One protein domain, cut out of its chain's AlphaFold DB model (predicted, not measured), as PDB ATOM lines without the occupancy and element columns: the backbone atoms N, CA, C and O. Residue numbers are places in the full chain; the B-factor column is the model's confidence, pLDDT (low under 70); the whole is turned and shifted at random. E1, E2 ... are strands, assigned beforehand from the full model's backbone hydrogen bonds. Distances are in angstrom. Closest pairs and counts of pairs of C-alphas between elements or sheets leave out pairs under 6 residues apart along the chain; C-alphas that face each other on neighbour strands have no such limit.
ATOM      1  N   ILE A   4     146.270 154.301 173.713       96.12
ATOM      2  CA  ILE A   4     147.324 154.621 172.750       96.12
ATOM      3  C   ILE A   4     148.100 155.818 173.291       96.12
ATOM      4  O   ILE A   4     147.510 156.826 173.675       96.12
ATOM      5  N   LYS A   5     149.423 155.689 173.371       96.31
ATOM      6  CA  LYS A   5     150.332 156.745 173.837       96.31
ATOM      7  C   LYS A   5     151.560 156.815 172.941       96.31
ATOM      8  O   LYS A   5     151.818 155.878 172.188       96.31
ATOM      9  N   LYS A   6     152.338 157.896 173.046       96.88
ATOM     10  CA  LYS A   6     153.652 157.990 172.395       96.88
ATOM     11  C   LYS A   6     154.526 156.797 172.801       96.88
ATOM     12  O   LYS A   6     154.563 156.426 173.976       96.88
ATOM     13  N   GLY A   7     155.143 156.165 171.807       97.00
ATOM     14  CA  GLY A   7     155.962 154.968 171.970       97.00
ATOM     15  C   GLY A   7     157.429 155.284 172.238       97.00
ATOM     16  O   GLY A   7     157.815 156.426 172.483       97.00
ATOM     17  N   ASN A   8     158.249 154.237 172.193       97.06
ATOM     18  CA  ASN A   8     159.698 154.339 172.195       97.06
ATOM     19  C   ASN A   8     160.216 154.215 170.747       97.06
ATOM     20  O   ASN A   8     160.099 153.130 170.168       97.06
ATOM     21  N   PRO A   9     160.810 155.272 170.165       96.19
ATOM     22  CA  PRO A   9     161.304 155.244 168.788       96.19
ATOM     23  C   PRO A   9     162.542 154.355 168.601       96.19
ATOM     24  O   PRO A   9     162.790 153.903 167.489       96.19
ATOM     25  N   ALA A  10     163.292 154.054 169.668       94.56
ATOM     26  CA  ALA A  10     164.455 153.162 169.608       94.56
ATOM     27  C   ALA A  10     164.070 151.673 169.513       94.56
ATOM     28  O   ALA A  10     164.912 150.820 169.266       94.56
ATOM     29  N   GLN A  11     162.798 151.342 169.746       94.69
ATOM     30  CA  GLN A  11     162.274 149.980 169.692       94.69
ATOM     31  C   GLN A  11     161.591 149.744 168.344       94.69
ATOM     32  O   GLN A  11     160.363 149.797 168.257       94.69
ATOM     33  N   ARG A  12     162.416 149.549 167.308       94.69
ATOM     34  CA  ARG A  12     162.014 149.405 165.903       94.69
ATOM     35  C   ARG A  12     161.053 148.235 165.674       94.69
ATOM     36  O   ARG A  12     161.114 147.212 166.357       94.69
ATOM     37  N   GLY A  13     160.176 148.395 164.687       96.31
ATOM     38  CA  GLY A  13     159.160 147.411 164.343       96.31
ATOM     39  C   GLY A  13     158.089 147.246 165.416       96.31
ATOM     40  O   GLY A  13     157.849 148.149 166.223       96.31
ATOM     41  N   ALA A  14     157.440 146.081 165.435       97.19
ATOM     42  CA  ALA A  14     156.483 145.711 166.472       97.19
ATOM     43  C   ALA A  14     157.085 144.768 167.520       97.19
ATOM     44  O   ALA A  14     157.728 143.755 167.210       97.19
ATOM     45  N   GLN A  15     156.812 145.073 168.788       95.31
ATOM     46  CA  GLN A  15     157.234 144.238 169.905       95.31
ATOM     47  C   GLN A  15     156.323 144.354 171.124       95.31
ATOM     48  O   GLN A  15     155.836 145.427 171.480       95.31
ATOM     49  N   LYS A  16     156.135 143.232 171.819       96.25
ATOM     50  CA  LYS A  16     155.473 143.199 173.125       96.25
ATOM     51  C   LYS A  16     156.436 143.725 174.187       96.25
ATOM     52  O   LYS A  16     157.518 143.179 174.356       96.25
ATOM     53  N   THR A  17     156.050 144.772 174.910       93.75
ATOM     54  CA  THR A  17     156.897 145.372 175.955       93.75
ATOM     55  C   THR A  17     156.581 144.813 177.336       93.75
ATOM     56  O   THR A  17     157.485 144.628 178.149       93.75
ATOM     57  N   ARG A  18     155.298 144.559 177.621       92.25
ATOM     58  CA  ARG A  18     154.778 143.971 178.868       92.25
ATOM     59  C   ARG A  18     153.472 143.227 178.575       92.25
ATOM     60  O   ARG A  18     152.998 143.196 177.440       92.25
ATOM     61  N   SER A  19     152.860 142.639 179.604       92.94
ATOM     62  CA  SER A  19     151.522 142.051 179.474       92.94
ATOM     63  C   SER A  19     150.534 143.074 178.899       92.94
ATOM     64  O   SER A  19     150.379 144.162 179.453       92.94
ATOM     65  N   MET A  20     149.905 142.727 177.771       94.19
ATOM     66  CA  MET A  20     148.939 143.566 177.049       94.19
ATOM     67  C   MET A  20     149.451 144.981 176.716       94.19
ATOM     68  O   MET A  20     148.673 145.936 176.756       94.19
ATOM     69  N   SER A  21     150.748 145.133 176.417       96.69
ATOM     70  CA  SER A  21     151.350 146.387 175.947       96.69
ATOM     71  C   SER A  21     152.354 146.115 174.827       96.69
ATOM     72  O   SER A  21     153.215 145.242 174.956       96.69
ATOM     73  N   TYR A  22     152.235 146.866 173.732       97.88
ATOM     74  CA  TYR A  22     152.964 146.642 172.485       97.88
ATOM     75  C   TYR A  22     153.489 147.973 171.954       97.88
ATOM     76  O   TYR A  22     152.730 148.938 171.863       97.88
ATOM     77  N   ASN A  23     154.780 148.037 171.642       98.25
ATOM     78  CA  ASN A  23     155.405 149.177 170.984       98.25
ATOM     79  C   ASN A  23     155.463 148.937 169.479       98.25
ATOM     80  O   ASN A  23     155.773 147.826 169.051       98.25
ATOM     81  N   PHE A  24     155.205 149.992 168.720       98.31
ATOM     82  CA  PHE A  24     155.361 150.050 167.277       98.31
ATOM     83  C   PHE A  24     156.247 151.246 166.956       98.31
ATOM     84  O   PHE A  24     155.967 152.340 167.458       98.31
ATOM     85  N   ALA A  25     157.278 151.062 166.137       97.50
ATOM     86  CA  ALA A  25     158.086 152.164 165.634       97.50
ATOM     87  C   ALA A  25     158.443 151.980 164.155       97.50
ATOM     88  O   ALA A  25     158.994 150.951 163.769       97.50
ATOM     89  N   PHE A  26     158.169 153.011 163.356       95.38
ATOM     90  CA  PHE A  26     158.348 153.033 161.907       95.38
ATOM     91  C   PHE A  26     159.156 154.258 161.488       95.38
ATOM     92  O   PHE A  26     158.846 155.376 161.901       95.38
ATOM     93  N   ALA A  27     160.195 154.041 160.683       92.19
ATOM     94  CA  ALA A  27     161.002 155.114 160.112       92.19
ATOM     95  C   ALA A  27     160.378 155.597 158.796       92.19
ATOM     96  O   ALA A  27     160.166 154.796 157.891       92.19
ATOM     97  N   GLY A  28     160.100 156.894 158.685       86.69
ATOM     98  CA  GLY A  28     159.511 157.498 157.496       86.69
ATOM     99  C   GLY A  28     159.528 159.025 157.539       86.69
ATOM    100  O   GLY A  28     159.358 159.645 158.591       86.69
ATOM    101  N   VAL A  29     159.709 159.633 156.365       85.00
ATOM    102  CA  VAL A  29     159.789 161.094 156.197       85.00
ATOM    103  C   VAL A  29     158.425 161.778 156.068       85.00
ATOM    104  O   VAL A  29     158.367 162.999 156.128       85.00
ATOM    105  N   SER A  30     157.329 161.023 155.935       86.81
ATOM    106  CA  SER A  30     155.974 161.578 155.812       86.81
ATOM    107  C   SER A  30     155.539 162.366 157.057       86.81
ATOM    108  O   SER A  30     156.079 162.168 158.148       86.81
ATOM    109  N   ASP A  31     154.544 163.244 156.906       87.94
ATOM    110  CA  ASP A  31     153.964 164.023 158.017       87.94
ATOM    111  C   ASP A  31     153.031 163.178 158.896       87.94
ATOM    112  O   ASP A  31     152.848 163.441 160.084       87.94
ATOM    113  N   ASN A  32     152.444 162.134 158.310       93.19
ATOM    114  CA  ASN A  32     151.586 161.186 159.002       93.19
ATOM    115  C   ASN A  32     151.763 159.767 158.451       93.19
ATOM    116  O   ASN A  32     152.263 159.560 157.342       93.19
ATOM    117  N   ILE A  33     151.349 158.790 159.252       96.31
ATOM    118  CA  ILE A  33     151.215 157.396 158.843       96.31
ATOM    119  C   ILE A  33     150.109 156.726 159.655       96.31
ATOM    120  O   ILE A  33     149.891 157.056 160.820       96.31
ATOM    121  N   THR A  34     149.412 155.755 159.069       97.62
ATOM    122  CA  THR A  34     148.398 154.983 159.794       97.62
ATOM    123  C   THR A  34     148.912 153.582 160.099       97.62
ATOM    124  O   THR A  34     149.258 152.825 159.200       97.62
ATOM    125  N   LEU A  35     148.924 153.195 161.372       97.75
ATOM    126  CA  LEU A  35     149.142 151.811 161.789       97.75
ATOM    127  C   LEU A  35     147.820 151.036 161.696       97.75
ATOM    128  O   LEU A  35     146.818 151.407 162.314       97.75
ATOM    129  N   LEU A  36     147.827 149.929 160.954       98.06
ATOM    130  CA  LEU A  36     146.681 149.042 160.786       98.06
ATOM    131  C   LEU A  36     146.903 147.741 161.545       98.06
ATOM    132  O   LEU A  36     147.892 147.048 161.323       98.06
ATOM    133  N   ILE A  37     145.957 147.372 162.408       97.75
ATOM    134  CA  ILE A  37     146.025 146.148 163.210       97.75
ATOM    135  C   ILE A  37     144.909 145.208 162.795       97.75
ATOM    136  O   ILE A  37     143.739 145.588 162.760       97.75
ATOM    137  N   PHE A  38     145.271 143.957 162.553       97.38
ATOM    138  CA  PHE A  38     144.382 142.878 162.158       97.38
ATOM    139  C   PHE A  38     144.367 141.775 163.217       97.38
ATOM    140  O   PHE A  38     145.383 141.485 163.848       97.38
ATOM    141  N   ASP A  39     143.221 141.130 163.416       95.38
ATOM    142  CA  ASP A  39     143.127 139.947 164.273       95.38
ATOM    143  C   ASP A  39     143.849 138.724 163.654       95.38
ATOM    144  O   ASP A  39     144.323 138.750 162.516       95.38
ATOM    145  N   GLY A  40     143.910 137.605 164.387       90.94
ATOM    146  CA  GLY A  40     144.534 136.367 163.896       90.94
ATOM    147  C   GLY A  40     143.848 135.742 162.668       90.94
ATOM    148  O   GLY A  40     144.436 134.884 162.010       90.94
ATOM    149  N   ARG A  41     142.623 136.180 162.346       91.81
ATOM    150  CA  ARG A  41     141.847 135.805 161.153       91.81
ATOM    151  C   ARG A  41     141.968 136.845 160.030       91.81
ATOM    152  O   ARG A  41     141.308 136.696 159.007       91.81
ATOM    153  N   LYS A  42     142.844 137.847 160.184       93.62
ATOM    154  CA  LYS A  42     143.114 138.926 159.222       93.62
ATOM    155  C   LYS A  42     141.934 139.892 159.028       93.62
ATOM    156  O   LYS A  42     141.842 140.543 157.982       93.62
ATOM    157  N   ASN A  43     141.043 140.025 160.009       95.56
ATOM    158  CA  ASN A  43     140.020 141.077 160.020       95.56
ATOM    159  C   ASN A  43     140.602 142.353 160.624       95.56
ATOM    160  O   ASN A  43     141.301 142.285 161.634       95.56
ATOM    161  N   LEU A  44     140.315 143.507 160.019       96.44
ATOM    162  CA  LEU A  44     140.772 144.793 160.542       96.44
ATOM    163  C   LEU A  44     140.142 145.034 161.917       96.44
ATOM    164  O   LEU A  44     138.925 144.969 162.075       96.44
ATOM    165  N   LYS A  45     140.993 145.298 162.902       94.69
ATOM    166  CA  LYS A  45     140.635 145.423 164.312       94.69
ATOM    167  C   LYS A  45     140.759 146.857 164.810       94.69
ATOM    168  O   LYS A  45     139.899 147.323 165.549       94.69
ATOM    169  N   CYS A  46     141.827 147.550 164.422       93.00
ATOM    170  CA  CYS A  46     142.092 148.919 164.848       93.00
ATOM    171  C   CYS A  46     142.877 149.673 163.766       93.00
ATOM    172  O   CYS A  46     143.705 149.080 163.073       93.00
ATOM    173  N   ARG A  47     142.597 150.973 163.640       96.44
ATOM    174  CA  ARG A  47     143.365 151.942 162.853       96.44
ATOM    175  C   ARG A  47     143.891 152.989 163.828       96.44
ATOM    176  O   ARG A  47     143.117 153.483 164.647       96.44
ATOM    177  N   VAL A  48     145.183 153.287 163.764       96.50
ATOM    178  CA  VAL A  48     145.831 154.281 164.622       96.50
ATOM    179  C   VAL A  48     146.549 155.287 163.740       96.50
ATOM    180  O   VAL A  48     147.564 154.960 163.131       96.50
ATOM    181  N   GLU A  49     146.007 156.495 163.669       96.44
ATOM    182  CA  GLU A  49     146.617 157.616 162.956       96.44
ATOM    183  C   GLU A  49     147.756 158.189 163.806       96.44
ATOM    184  O   GLU A  49     147.565 158.518 164.980       96.44
ATOM    185  N   LEU A  50     148.956 158.245 163.231       96.31
ATOM    186  CA  LEU A  50     150.158 158.775 163.862       96.31
ATOM    187  C   LEU A  50     150.566 160.046 163.123       96.31
ATOM    188  O   LEU A  50     150.960 159.995 161.960       96.31
ATOM    189  N   ASP A  51     150.465 161.174 163.815       95.12
ATOM    190  CA  ASP A  51     150.918 162.485 163.356       95.12
ATOM    191  C   ASP A  51     152.278 162.853 163.986       95.12
ATOM    192  O   ASP A  51     152.921 162.047 164.675       95.12
ATOM    193  N   GLU A  52     152.715 164.097 163.784       94.94
ATOM    194  CA  GLU A  52     153.961 164.637 164.336       94.94
ATOM    195  C   GLU A  52     154.094 164.477 165.862       94.94
ATOM    196  O   GLU A  52     155.208 164.361 166.380       94.94
ATOM    197  N   THR A  53     152.989 164.403 166.614       96.44
ATOM    198  CA  THR A  53     153.046 164.250 168.077       96.44
ATOM    199  C   THR A  53     153.624 162.892 168.490       96.44
ATOM    200  O   THR A  53     154.305 162.784 169.521       96.44
ATOM    201  N   TYR A  54     153.454 161.870 167.645       97.19
ATOM    202  CA  TYR A  54     154.018 160.525 167.797       97.19
ATOM    203  C   TYR A  54     155.407 160.380 167.165       97.19
ATOM    204  O   TYR A  54     156.053 159.339 167.332       97.19
ATOM    205  N   LYS A  55     155.898 161.417 166.481       95.38
ATOM    206  CA  LYS A  55     157.169 161.411 165.758       95.38
ATOM    207  C   LYS A  55     158.333 161.874 166.651       95.38
ATOM    208  O   LYS A  55     158.164 162.670 167.581       95.38
ATOM    209  N   THR A  56     159.518 161.303 166.444       96.38
ATOM    210  CA  THR A  56     160.802 161.727 167.034       96.38
ATOM    211  C   THR A  56     161.869 161.616 165.950       96.38
ATOM    212  O   THR A  56     162.181 160.504 165.527       96.38
ATOM    213  N   GLY A  57     162.394 162.747 165.467       94.19
ATOM    214  CA  GLY A  57     163.122 162.759 164.191       94.19
ATOM    215  C   GLY A  57     162.215 162.237 163.073       94.19
ATOM    216  O   GLY A  57     161.049 162.621 163.018       94.19
ATOM    217  N   ASP A  58     162.705 161.289 162.274       94.12
ATOM    218  CA  ASP A  58     161.937 160.614 161.214       94.12
ATOM    219  C   ASP A  58     161.299 159.291 161.660       94.12
ATOM    220  O   ASP A  58     161.099 158.379 160.862       94.12
ATOM    221  N   VAL A  59     161.006 159.143 162.955       96.50
ATOM    222  CA  VAL A  59     160.480 157.892 163.517       96.50
ATOM    223  C   VAL A  59     159.139 158.115 164.190       96.50
ATOM    224  O   VAL A  59     159.064 158.741 165.249       96.50
ATOM    225  N   PHE A  60     158.085 157.549 163.613       97.88
ATOM    226  CA  PHE A  60     156.780 157.443 164.255       97.88
ATOM    227  C   PHE A  60     156.807 156.320 165.279       97.88
ATOM    228  O   PHE A  60     157.262 155.220 164.972       97.88
ATOM    229  N   SER A  61     156.305 156.565 166.490       98.06
ATOM    230  CA  SER A  61     156.208 155.512 167.499       98.06
ATOM    231  C   SER A  61     154.986 155.641 168.397       98.06
ATOM    232  O   SER A  61     154.685 156.709 168.934       98.06
ATOM    233  N   CYS A  62     154.302 154.520 168.625       97.81
ATOM    234  CA  CYS A  62     153.183 154.440 169.556       97.81
ATOM    235  C   CYS A  62     153.262 153.187 170.433       97.81
ATOM    236  O   CYS A  62     153.803 152.151 170.050       97.81
ATOM    237  N   ASN A  63     152.715 153.292 171.642       97.81
ATOM    238  CA  ASN A  63     152.459 152.165 172.520       97.81
ATOM    239  C   ASN A  63     150.954 151.936 172.616       97.81
ATOM    240  O   ASN A  63     150.204 152.845 172.978       97.81
ATOM    241  N   ILE A  64     150.530 150.709 172.330       97.25
ATOM    242  CA  ILE A  64     149.140 150.276 172.431       97.25
ATOM    243  C   ILE A  64     149.023 149.331 173.615       97.25
ATOM    244  O   ILE A  64     149.767 148.357 173.726       97.25
ATOM    245  N   SER A  65     148.085 149.624 174.511       96.50
ATOM    246  CA  SER A  65     147.881 148.874 175.749       96.50
ATOM    247  C   SER A  65     146.405 148.624 176.051       96.50
ATOM    248  O   SER A  65     145.526 149.310 175.528       96.50
ATOM    249  N   GLY A  66     146.125 147.646 176.915       92.19
ATOM    250  CA  GLY A  66     144.763 147.355 177.383       92.19
ATOM    251  C   GLY A  66     143.972 146.395 176.492       92.19
ATOM    252  O   GLY A  66     142.783 146.180 176.729       92.19
ATOM    253  N   GLU A  67     144.630 145.781 175.511       90.88
ATOM    254  CA  GLU A  67     144.076 144.724 174.671       90.88
ATOM    255  C   GLU A  67     145.134 143.658 174.366       90.88
ATOM    256  O   GLU A  67     146.316 143.970 174.282       90.88
ATOM    257  N   ASN A  68     144.723 142.396 174.218       94.50
ATOM    258  CA  ASN A  68     145.630 141.326 173.814       94.50
ATOM    259  C   ASN A  68     145.798 141.329 172.283       94.50
ATOM    260  O   ASN A  68     144.841 141.092 171.537       94.50
ATOM    261  N   LEU A  69     147.027 141.588 171.835       96.12
ATOM    262  CA  LEU A  69     147.452 141.593 170.434       96.12
ATOM    263  C   LEU A  69     148.448 140.464 170.125       96.12
ATOM    264  O   LEU A  69     149.049 140.444 169.054       96.12
ATOM    265  N   ASP A  70     148.596 139.481 171.017       95.75
ATOM    266  CA  ASP A  70     149.597 138.418 170.883       95.75
ATOM    267  C   ASP A  70     149.419 137.629 169.591       95.75
ATOM    268  O   ASP A  70     150.411 137.281 168.975       95.75
ATOM    269  N   LYS A  71     148.182 137.388 169.133       95.50
ATOM    270  CA  LYS A  71     147.875 136.702 167.859       95.50
ATOM    271  C   LYS A  71     147.529 137.650 166.701       95.50
ATOM    272  O   LYS A  71     147.174 137.182 165.622       95.50
ATOM    273  N   ALA A  72     147.626 138.960 166.913       96.88
ATOM    274  CA  ALA A  72     147.330 139.960 165.897       96.88
ATOM    275  C   ALA A  72     148.503 140.163 164.918       96.88
ATOM    276  O   ALA A  72     149.639 139.720 165.141       96.88
ATOM    277  N   MET A  73     148.182 140.800 163.800       97.62
ATOM    278  CA  MET A  73     149.113 141.174 162.743       97.62
ATOM    279  C   MET A  73     148.969 142.661 162.432       97.62
ATOM    280  O   MET A  73     147.960 143.268 162.789       97.62
ATOM    281  N   TYR A  74     149.956 143.246 161.770       98.12
ATOM    282  CA  TYR A  74     149.944 144.657 161.419       98.12
ATOM    283  C   TYR A  74     150.611 144.927 160.073       98.12
ATOM    284  O   TYR A  74     151.375 144.108 159.558       98.12
ATOM    285  N   CYS A  75     150.293 146.091 159.528       97.06
ATOM    286  CA  CYS A  75     151.045 146.785 158.493       97.06
ATOM    287  C   CYS A  75     150.854 148.293 158.707       97.06
ATOM    288  O   CYS A  75     150.085 148.710 159.583       97.06
ATOM    289  N   TYR A  76     151.539 149.106 157.914       95.88
ATOM    290  CA  TYR A  76     151.293 150.541 157.868       95.88
ATOM    291  C   TYR A  76     150.511 150.912 156.611       95.88
ATOM    292  O   TYR A  76     150.405 150.130 155.670       95.88
ATOM    293  N   GLU A  77     149.937 152.105 156.607       93.94
ATOM    294  CA  GLU A  77     149.270 152.709 155.465       93.94
ATOM    295  C   GLU A  77     149.756 154.154 155.320       93.94
ATOM    296  O   GLU A  77     149.707 154.924 156.283       93.94
ATOM    297  N   SER A  78     150.226 154.498 154.122       90.62
ATOM    298  CA  SER A  78     150.598 155.856 153.707       90.62
ATOM    299  C   SER A  78     149.928 156.142 152.372       90.62
ATOM    300  O   SER A  78     149.927 155.278 151.497       90.62
ATOM    301  N   ASP A  79     149.314 157.316 152.224       86.81
ATOM    302  CA  ASP A  79     148.641 157.749 150.986       86.81
ATOM    303  C   ASP A  79     147.643 156.717 150.421       86.81
ATOM    304  O   ASP A  79     147.531 156.492 149.217       86.81
ATOM    305  N   GLY A  80     146.916 156.042 151.320       85.25
ATOM    306  CA  GLY A  80     145.932 155.012 150.976       85.25
ATOM    307  C   GLY A  80     146.530 153.665 150.550       85.25
ATOM    308  O   GLY A  80     145.783 152.756 150.182       85.25
ATOM    309  N   LYS A  81     147.856 153.505 150.614       87.75
ATOM    310  CA  LYS A  81     148.562 152.274 150.266       87.75
ATOM    311  C   LYS A  81     149.063 151.544 151.502       87.75
ATOM    312  O   LYS A  81     149.777 152.115 152.320       87.75
ATOM    313  N   MET A  82     148.721 150.260 151.614       90.31
ATOM    314  CA  MET A  82     149.267 149.396 152.662       90.31
ATOM    315  C   MET A  82     150.715 149.027 152.344       90.31
ATOM    316  O   MET A  82     150.989 148.484 151.275       90.31
ATOM    317  N   ILE A  83     151.607 149.261 153.298       90.44
ATOM    318  CA  ILE A  83     153.033 148.959 153.201       90.44
ATOM    319  C   ILE A  83     153.457 148.028 154.348       90.44
ATOM    320  O   ILE A  83     153.026 148.215 155.496       90.44
ATOM    321  N   PRO A  84     154.262 146.991 154.063       92.12
ATOM    322  CA  PRO A  84     154.863 146.181 155.109       92.12
ATOM    323  C   PRO A  84     155.899 146.998 155.893       92.12
ATOM    324  O   PRO A  84     156.453 147.982 155.412       92.12
ATOM    325  N   ASP A  85     156.157 146.576 157.125       94.25
ATOM    326  CA  ASP A  85     157.238 147.123 157.940       94.25
ATOM    327  C   ASP A  85     158.574 146.494 157.519       94.25
ATOM    328  O   ASP A  85     158.642 145.279 157.346       94.25
ATOM    329  N   LEU A  86     159.646 147.280 157.404       93.31
ATOM    330  CA  LEU A  86     160.990 146.749 157.137       93.31
ATOM    331  C   LEU A  86     161.486 145.829 158.264       93.31
ATOM    332  O   LEU A  86     162.242 144.897 158.008       93.31
ATOM    333  N   TYR A  87     160.999 146.033 159.492       96.69
ATOM    334  CA  TYR A  87     161.238 145.160 160.646       96.69
ATOM    335  C   TYR A  87     160.208 144.019 160.759       96.69
ATOM    336  O   TYR A  87     160.073 143.392 161.817       96.69
ATOM    337  N   ALA A  88     159.439 143.736 159.699       95.81
ATOM    338  CA  ALA A  88     158.508 142.614 159.668       95.81
ATOM    339  C   ALA A  88     159.240 141.279 159.863       95.81
ATOM    340  O   ALA A  88     160.166 140.943 159.135       95.81
ATOM    341  N   LYS A  89     158.768 140.481 160.825       96.88
ATOM    342  CA  LYS A  89     159.347 139.170 161.179       96.88
ATOM    343  C   LYS A  89     158.672 138.006 160.447       96.88
ATOM    344  O   LYS A  89     159.170 136.887 160.426       96.88
ATOM    345  N   THR A  90     157.507 138.268 159.862       97.31
ATOM    346  CA  THR A  90     156.719 137.345 159.033       97.31
ATOM    347  C   THR A  90     155.974 138.156 157.984       97.31
ATOM    348  O   THR A  90     155.645 139.309 158.251       97.31
ATOM    349  N   VAL A  91     155.609 137.552 156.859       95.38
ATOM    350  CA  VAL A  91     154.864 138.222 155.793       95.38
ATOM    351  C   VAL A  91     153.808 137.275 155.235       95.38
ATOM    352  O   VAL A  91     154.102 136.194 154.719       95.38
ATOM    353  N   THR A  92     152.537 137.650 155.362       94.81
ATOM    354  CA  THR A  92     151.434 136.879 154.774       94.81
ATOM    355  C   THR A  92     151.420 136.979 153.249       94.81
ATOM    356  O   THR A  92     152.014 137.878 152.674       94.81
ATOM    357  N   CYS A  93     150.705 136.064 152.584       92.62
ATOM    358  CA  CYS A  93     150.568 136.017 151.117       92.62
ATOM    359  C   CYS A  93     151.852 135.643 150.347       92.62
ATOM    360  O   CYS A  93     151.815 135.558 149.123       92.62
ATOM    361  N   CYS A  94     152.936 135.295 151.052       93.56
ATOM    362  CA  CYS A  94     154.220 134.901 150.465       93.56
ATOM    363  C   CYS A  94     154.521 133.387 150.502       93.56
ATOM    364  O   CYS A  94     155.625 132.967 150.169       93.56
ATOM    365  N   SER A  95     153.569 132.535 150.904       94.69
ATOM    366  CA  SER A  95     153.814 131.103 151.173       94.69
ATOM    367  C   SER A  95     154.053 130.225 149.938       94.69
ATOM    368  O   SER A  95     154.472 129.078 150.072       94.69
ATOM    369  N   GLU A  96     153.749 130.710 148.735       93.44
ATOM    370  CA  GLU A  96     153.912 129.960 147.484       93.44
ATOM    371  C   GLU A  96     154.957 130.643 146.601       93.44
ATOM    372  O   GLU A  96     154.813 131.812 146.265       93.44
ATOM    373  N   PHE A  97     156.003 129.899 146.225       92.81
ATOM    374  CA  PHE A  97     157.079 130.412 145.372       92.81
ATOM    375  C   PHE A  97     156.568 130.656 143.951       92.81
ATOM    376  O   PHE A  97     155.985 129.737 143.369       92.81
ATOM    377  N   ASN A  98     156.880 131.818 143.376       90.44
ATOM    378  CA  ASN A  98     156.410 132.234 142.052       90.44
ATOM    379  C   ASN A  98     154.873 132.307 141.968       90.44
ATOM    380  O   ASN A  98     154.242 131.734 141.076       90.44
ATOM    381  N   LYS A  99     154.246 132.962 142.946       87.75
ATOM    382  CA  LYS A  99     152.804 133.199 142.915       87.75
ATOM    383  C   LYS A  99     152.466 134.591 143.417       87.75
ATOM    384  O   LYS A  99     152.823 134.961 144.531       87.75
ATOM    385  N   ILE A 100     151.721 135.321 142.597       85.88
ATOM    386  CA  ILE A 100     151.102 136.590 142.969       85.88
ATOM    387  C   ILE A 100     149.667 136.284 143.398       85.88
ATOM    388  O   ILE A 100     148.961 135.530 142.726       85.88
ATOM    389  N   GLN A 101     149.261 136.811 144.551       84.75
ATOM    390  CA  GLN A 101     147.892 136.685 145.046       84.75
ATOM    391  C   GLN A 101     147.124 137.974 144.753       84.75
ATOM    392  O   GLN A 101     147.595 139.062 145.086       84.75
ATOM    393  N   ASP A 102     145.922 137.847 144.195       82.81
ATOM    394  CA  ASP A 102     145.033 138.993 144.002       82.81
ATOM    395  C   ASP A 102     144.606 139.574 145.356       82.81
ATOM    396  O   ASP A 102     144.260 138.836 146.284       82.81
ATOM    397  N   ASN A 103     144.596 140.906 145.466       83.25
ATOM    398  CA  ASN A 103     144.242 141.633 146.692       83.25
ATOM    399  C   ASN A 103     145.067 141.198 147.923       83.25
ATOM    400  O   ASN A 103     144.548 141.135 149.046       83.25
ATOM    401  N   ALA A 104     146.346 140.866 147.707       87.00
ATOM    402  CA  ALA A 104     147.262 140.486 148.773       87.00
ATOM    403  C   ALA A 104     147.345 141.576 149.850       87.00
ATOM    404  O   ALA A 104     147.474 142.765 149.564       87.00
ATOM    405  N   ARG A 105     147.303 141.144 151.111       90.31
ATOM    406  CA  ARG A 105     147.610 141.985 152.269       90.31
ATOM    407  C   ARG A 105     148.862 141.425 152.913       90.31
ATOM    408  O   ARG A 105     148.823 140.320 153.458       90.31
ATOM    409  N   TYR A 106     149.956 142.168 152.820       93.12
ATOM    410  CA  TYR A 106     151.242 141.798 153.399       93.12
ATOM    411  C   TYR A 106     151.281 142.265 154.851       93.12
ATOM    412  O   TYR A 106     151.534 143.430 155.145       93.12
ATOM    413  N   LEU A 107     150.929 141.355 155.756       95.88
ATOM    414  CA  LEU A 107     150.821 141.609 157.185       95.88
ATOM    415  C   LEU A 107     151.930 140.865 157.923       95.88
ATOM    416  O   LEU A 107     152.264 139.734 157.561       95.88
ATOM    417  N   SER A 108     152.425 141.468 159.001       97.31
ATOM    418  CA  SER A 108     153.410 140.867 159.899       97.31
ATOM    419  C   SER A 108     152.816 140.563 161.267       97.31
ATOM    420  O   SER A 108     151.987 141.312 161.777       97.31
ATOM    421  N   ARG A 109     153.232 139.461 161.893       96.75
ATOM    422  CA  ARG A 109     152.940 139.135 163.291       96.75
ATOM    423  C   ARG A 109     153.525 140.204 164.212       96.75
ATOM    424  O   ARG A 109     154.680 140.588 164.074       96.75
ATOM    425  N   ILE A 110     152.736 140.635 165.198       97.06
ATOM    426  CA  ILE A 110     153.198 141.574 166.239       97.06
ATOM    427  C   ILE A 110     154.128 140.868 167.238       97.06
ATOM    428  O   ILE A 110     155.101 141.441 167.717       97.06
TER     429      ILE A 110
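This is residues 4 to 110 of the 449 residues of the protein "Aamy domain-containing protein" of Eubacterium sp. 36_13 (UniProt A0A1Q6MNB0). Two four-stranded sheets, E1 E6 E3 E2 and E5 E4 E7 E8, stand face to face as a sandwich, with their strands crossed at 44 degrees. After E8 a long stretch with no named element, residues 84 to 110, loops away and comes back to E7; residues 95 to 100 of this loop stick out free. The printed part has 107 residues with no named helix and eight named strands, E1 to E8 in order along the chain; the class is all strand, though under half of the residues, 45, are in named elements. Both sheets are antiparallel throughout, in the orders E1 - E6 - E3 - E2 and E5 - E4 - E7 - E8. The whole is compact, with a radius of gyration of the C-alphas of 13.5 A and spans of 40 by 31 by 20 A.

Begin with the first sheet: find C-alpha 4 at (147.324, 154.621, 172.750), where E1, residues 4 to 6, begins. Beside it is E6, residues 59 to 65, 19.7 A long, then E3, residues 21 to 27, 20.5 A, and E2, residues 13 to 18, 15.6 A. For the second sheet, find C-alpha 44 at (140.772, 144.793, 160.542), where E5, residues 44 to 50, begins its 17.2 A. Next come E4, residues 33 to 38, 16.4 A, and E7, residues 73 to 78, 17.3 A; E8, residues 81 to 83, ends at C-alpha 83, (153.033, 148.959, 153.201).

In the first sheet look at E6 and E3, where N 24 and O 62 are 2.9 A apart, within hydrogen-bond range. The edge strand E1 is the antiparallel neighbour of E6, with N 63 and O 5 within hydrogen-bond range at 2.8 A, and the hairpin of E2 and E3 has N 23 and O 15 at 2.8 A. In the second sheet, which is strongly twisted, the hairpin of E4 and E5 has N 35 and O 48 at 2.8 A. E4 and E7 have N 38 and O 73 at 2.8 A, and the hairpin of E7 and E8 has N 83 and O 76 at 2.8 A. Between the sheets, the closest C-alphas of E5 and E6 are those of Leu 50 and Phe 60, 6.8 A apart. The chain changes sheet at the links E3 to E4, E5 to E6 and E6 to E7. Residues 108 to 109 pair antiparallel with residues 73 to 74 of E7.

The two C-alphas farthest apart are those of Thr 53 and Asn 98, 41.4 A. The printed part has no cut, and no link between named strands is long. Its mean pLDDT is 94.2, and no printed residue is under 70.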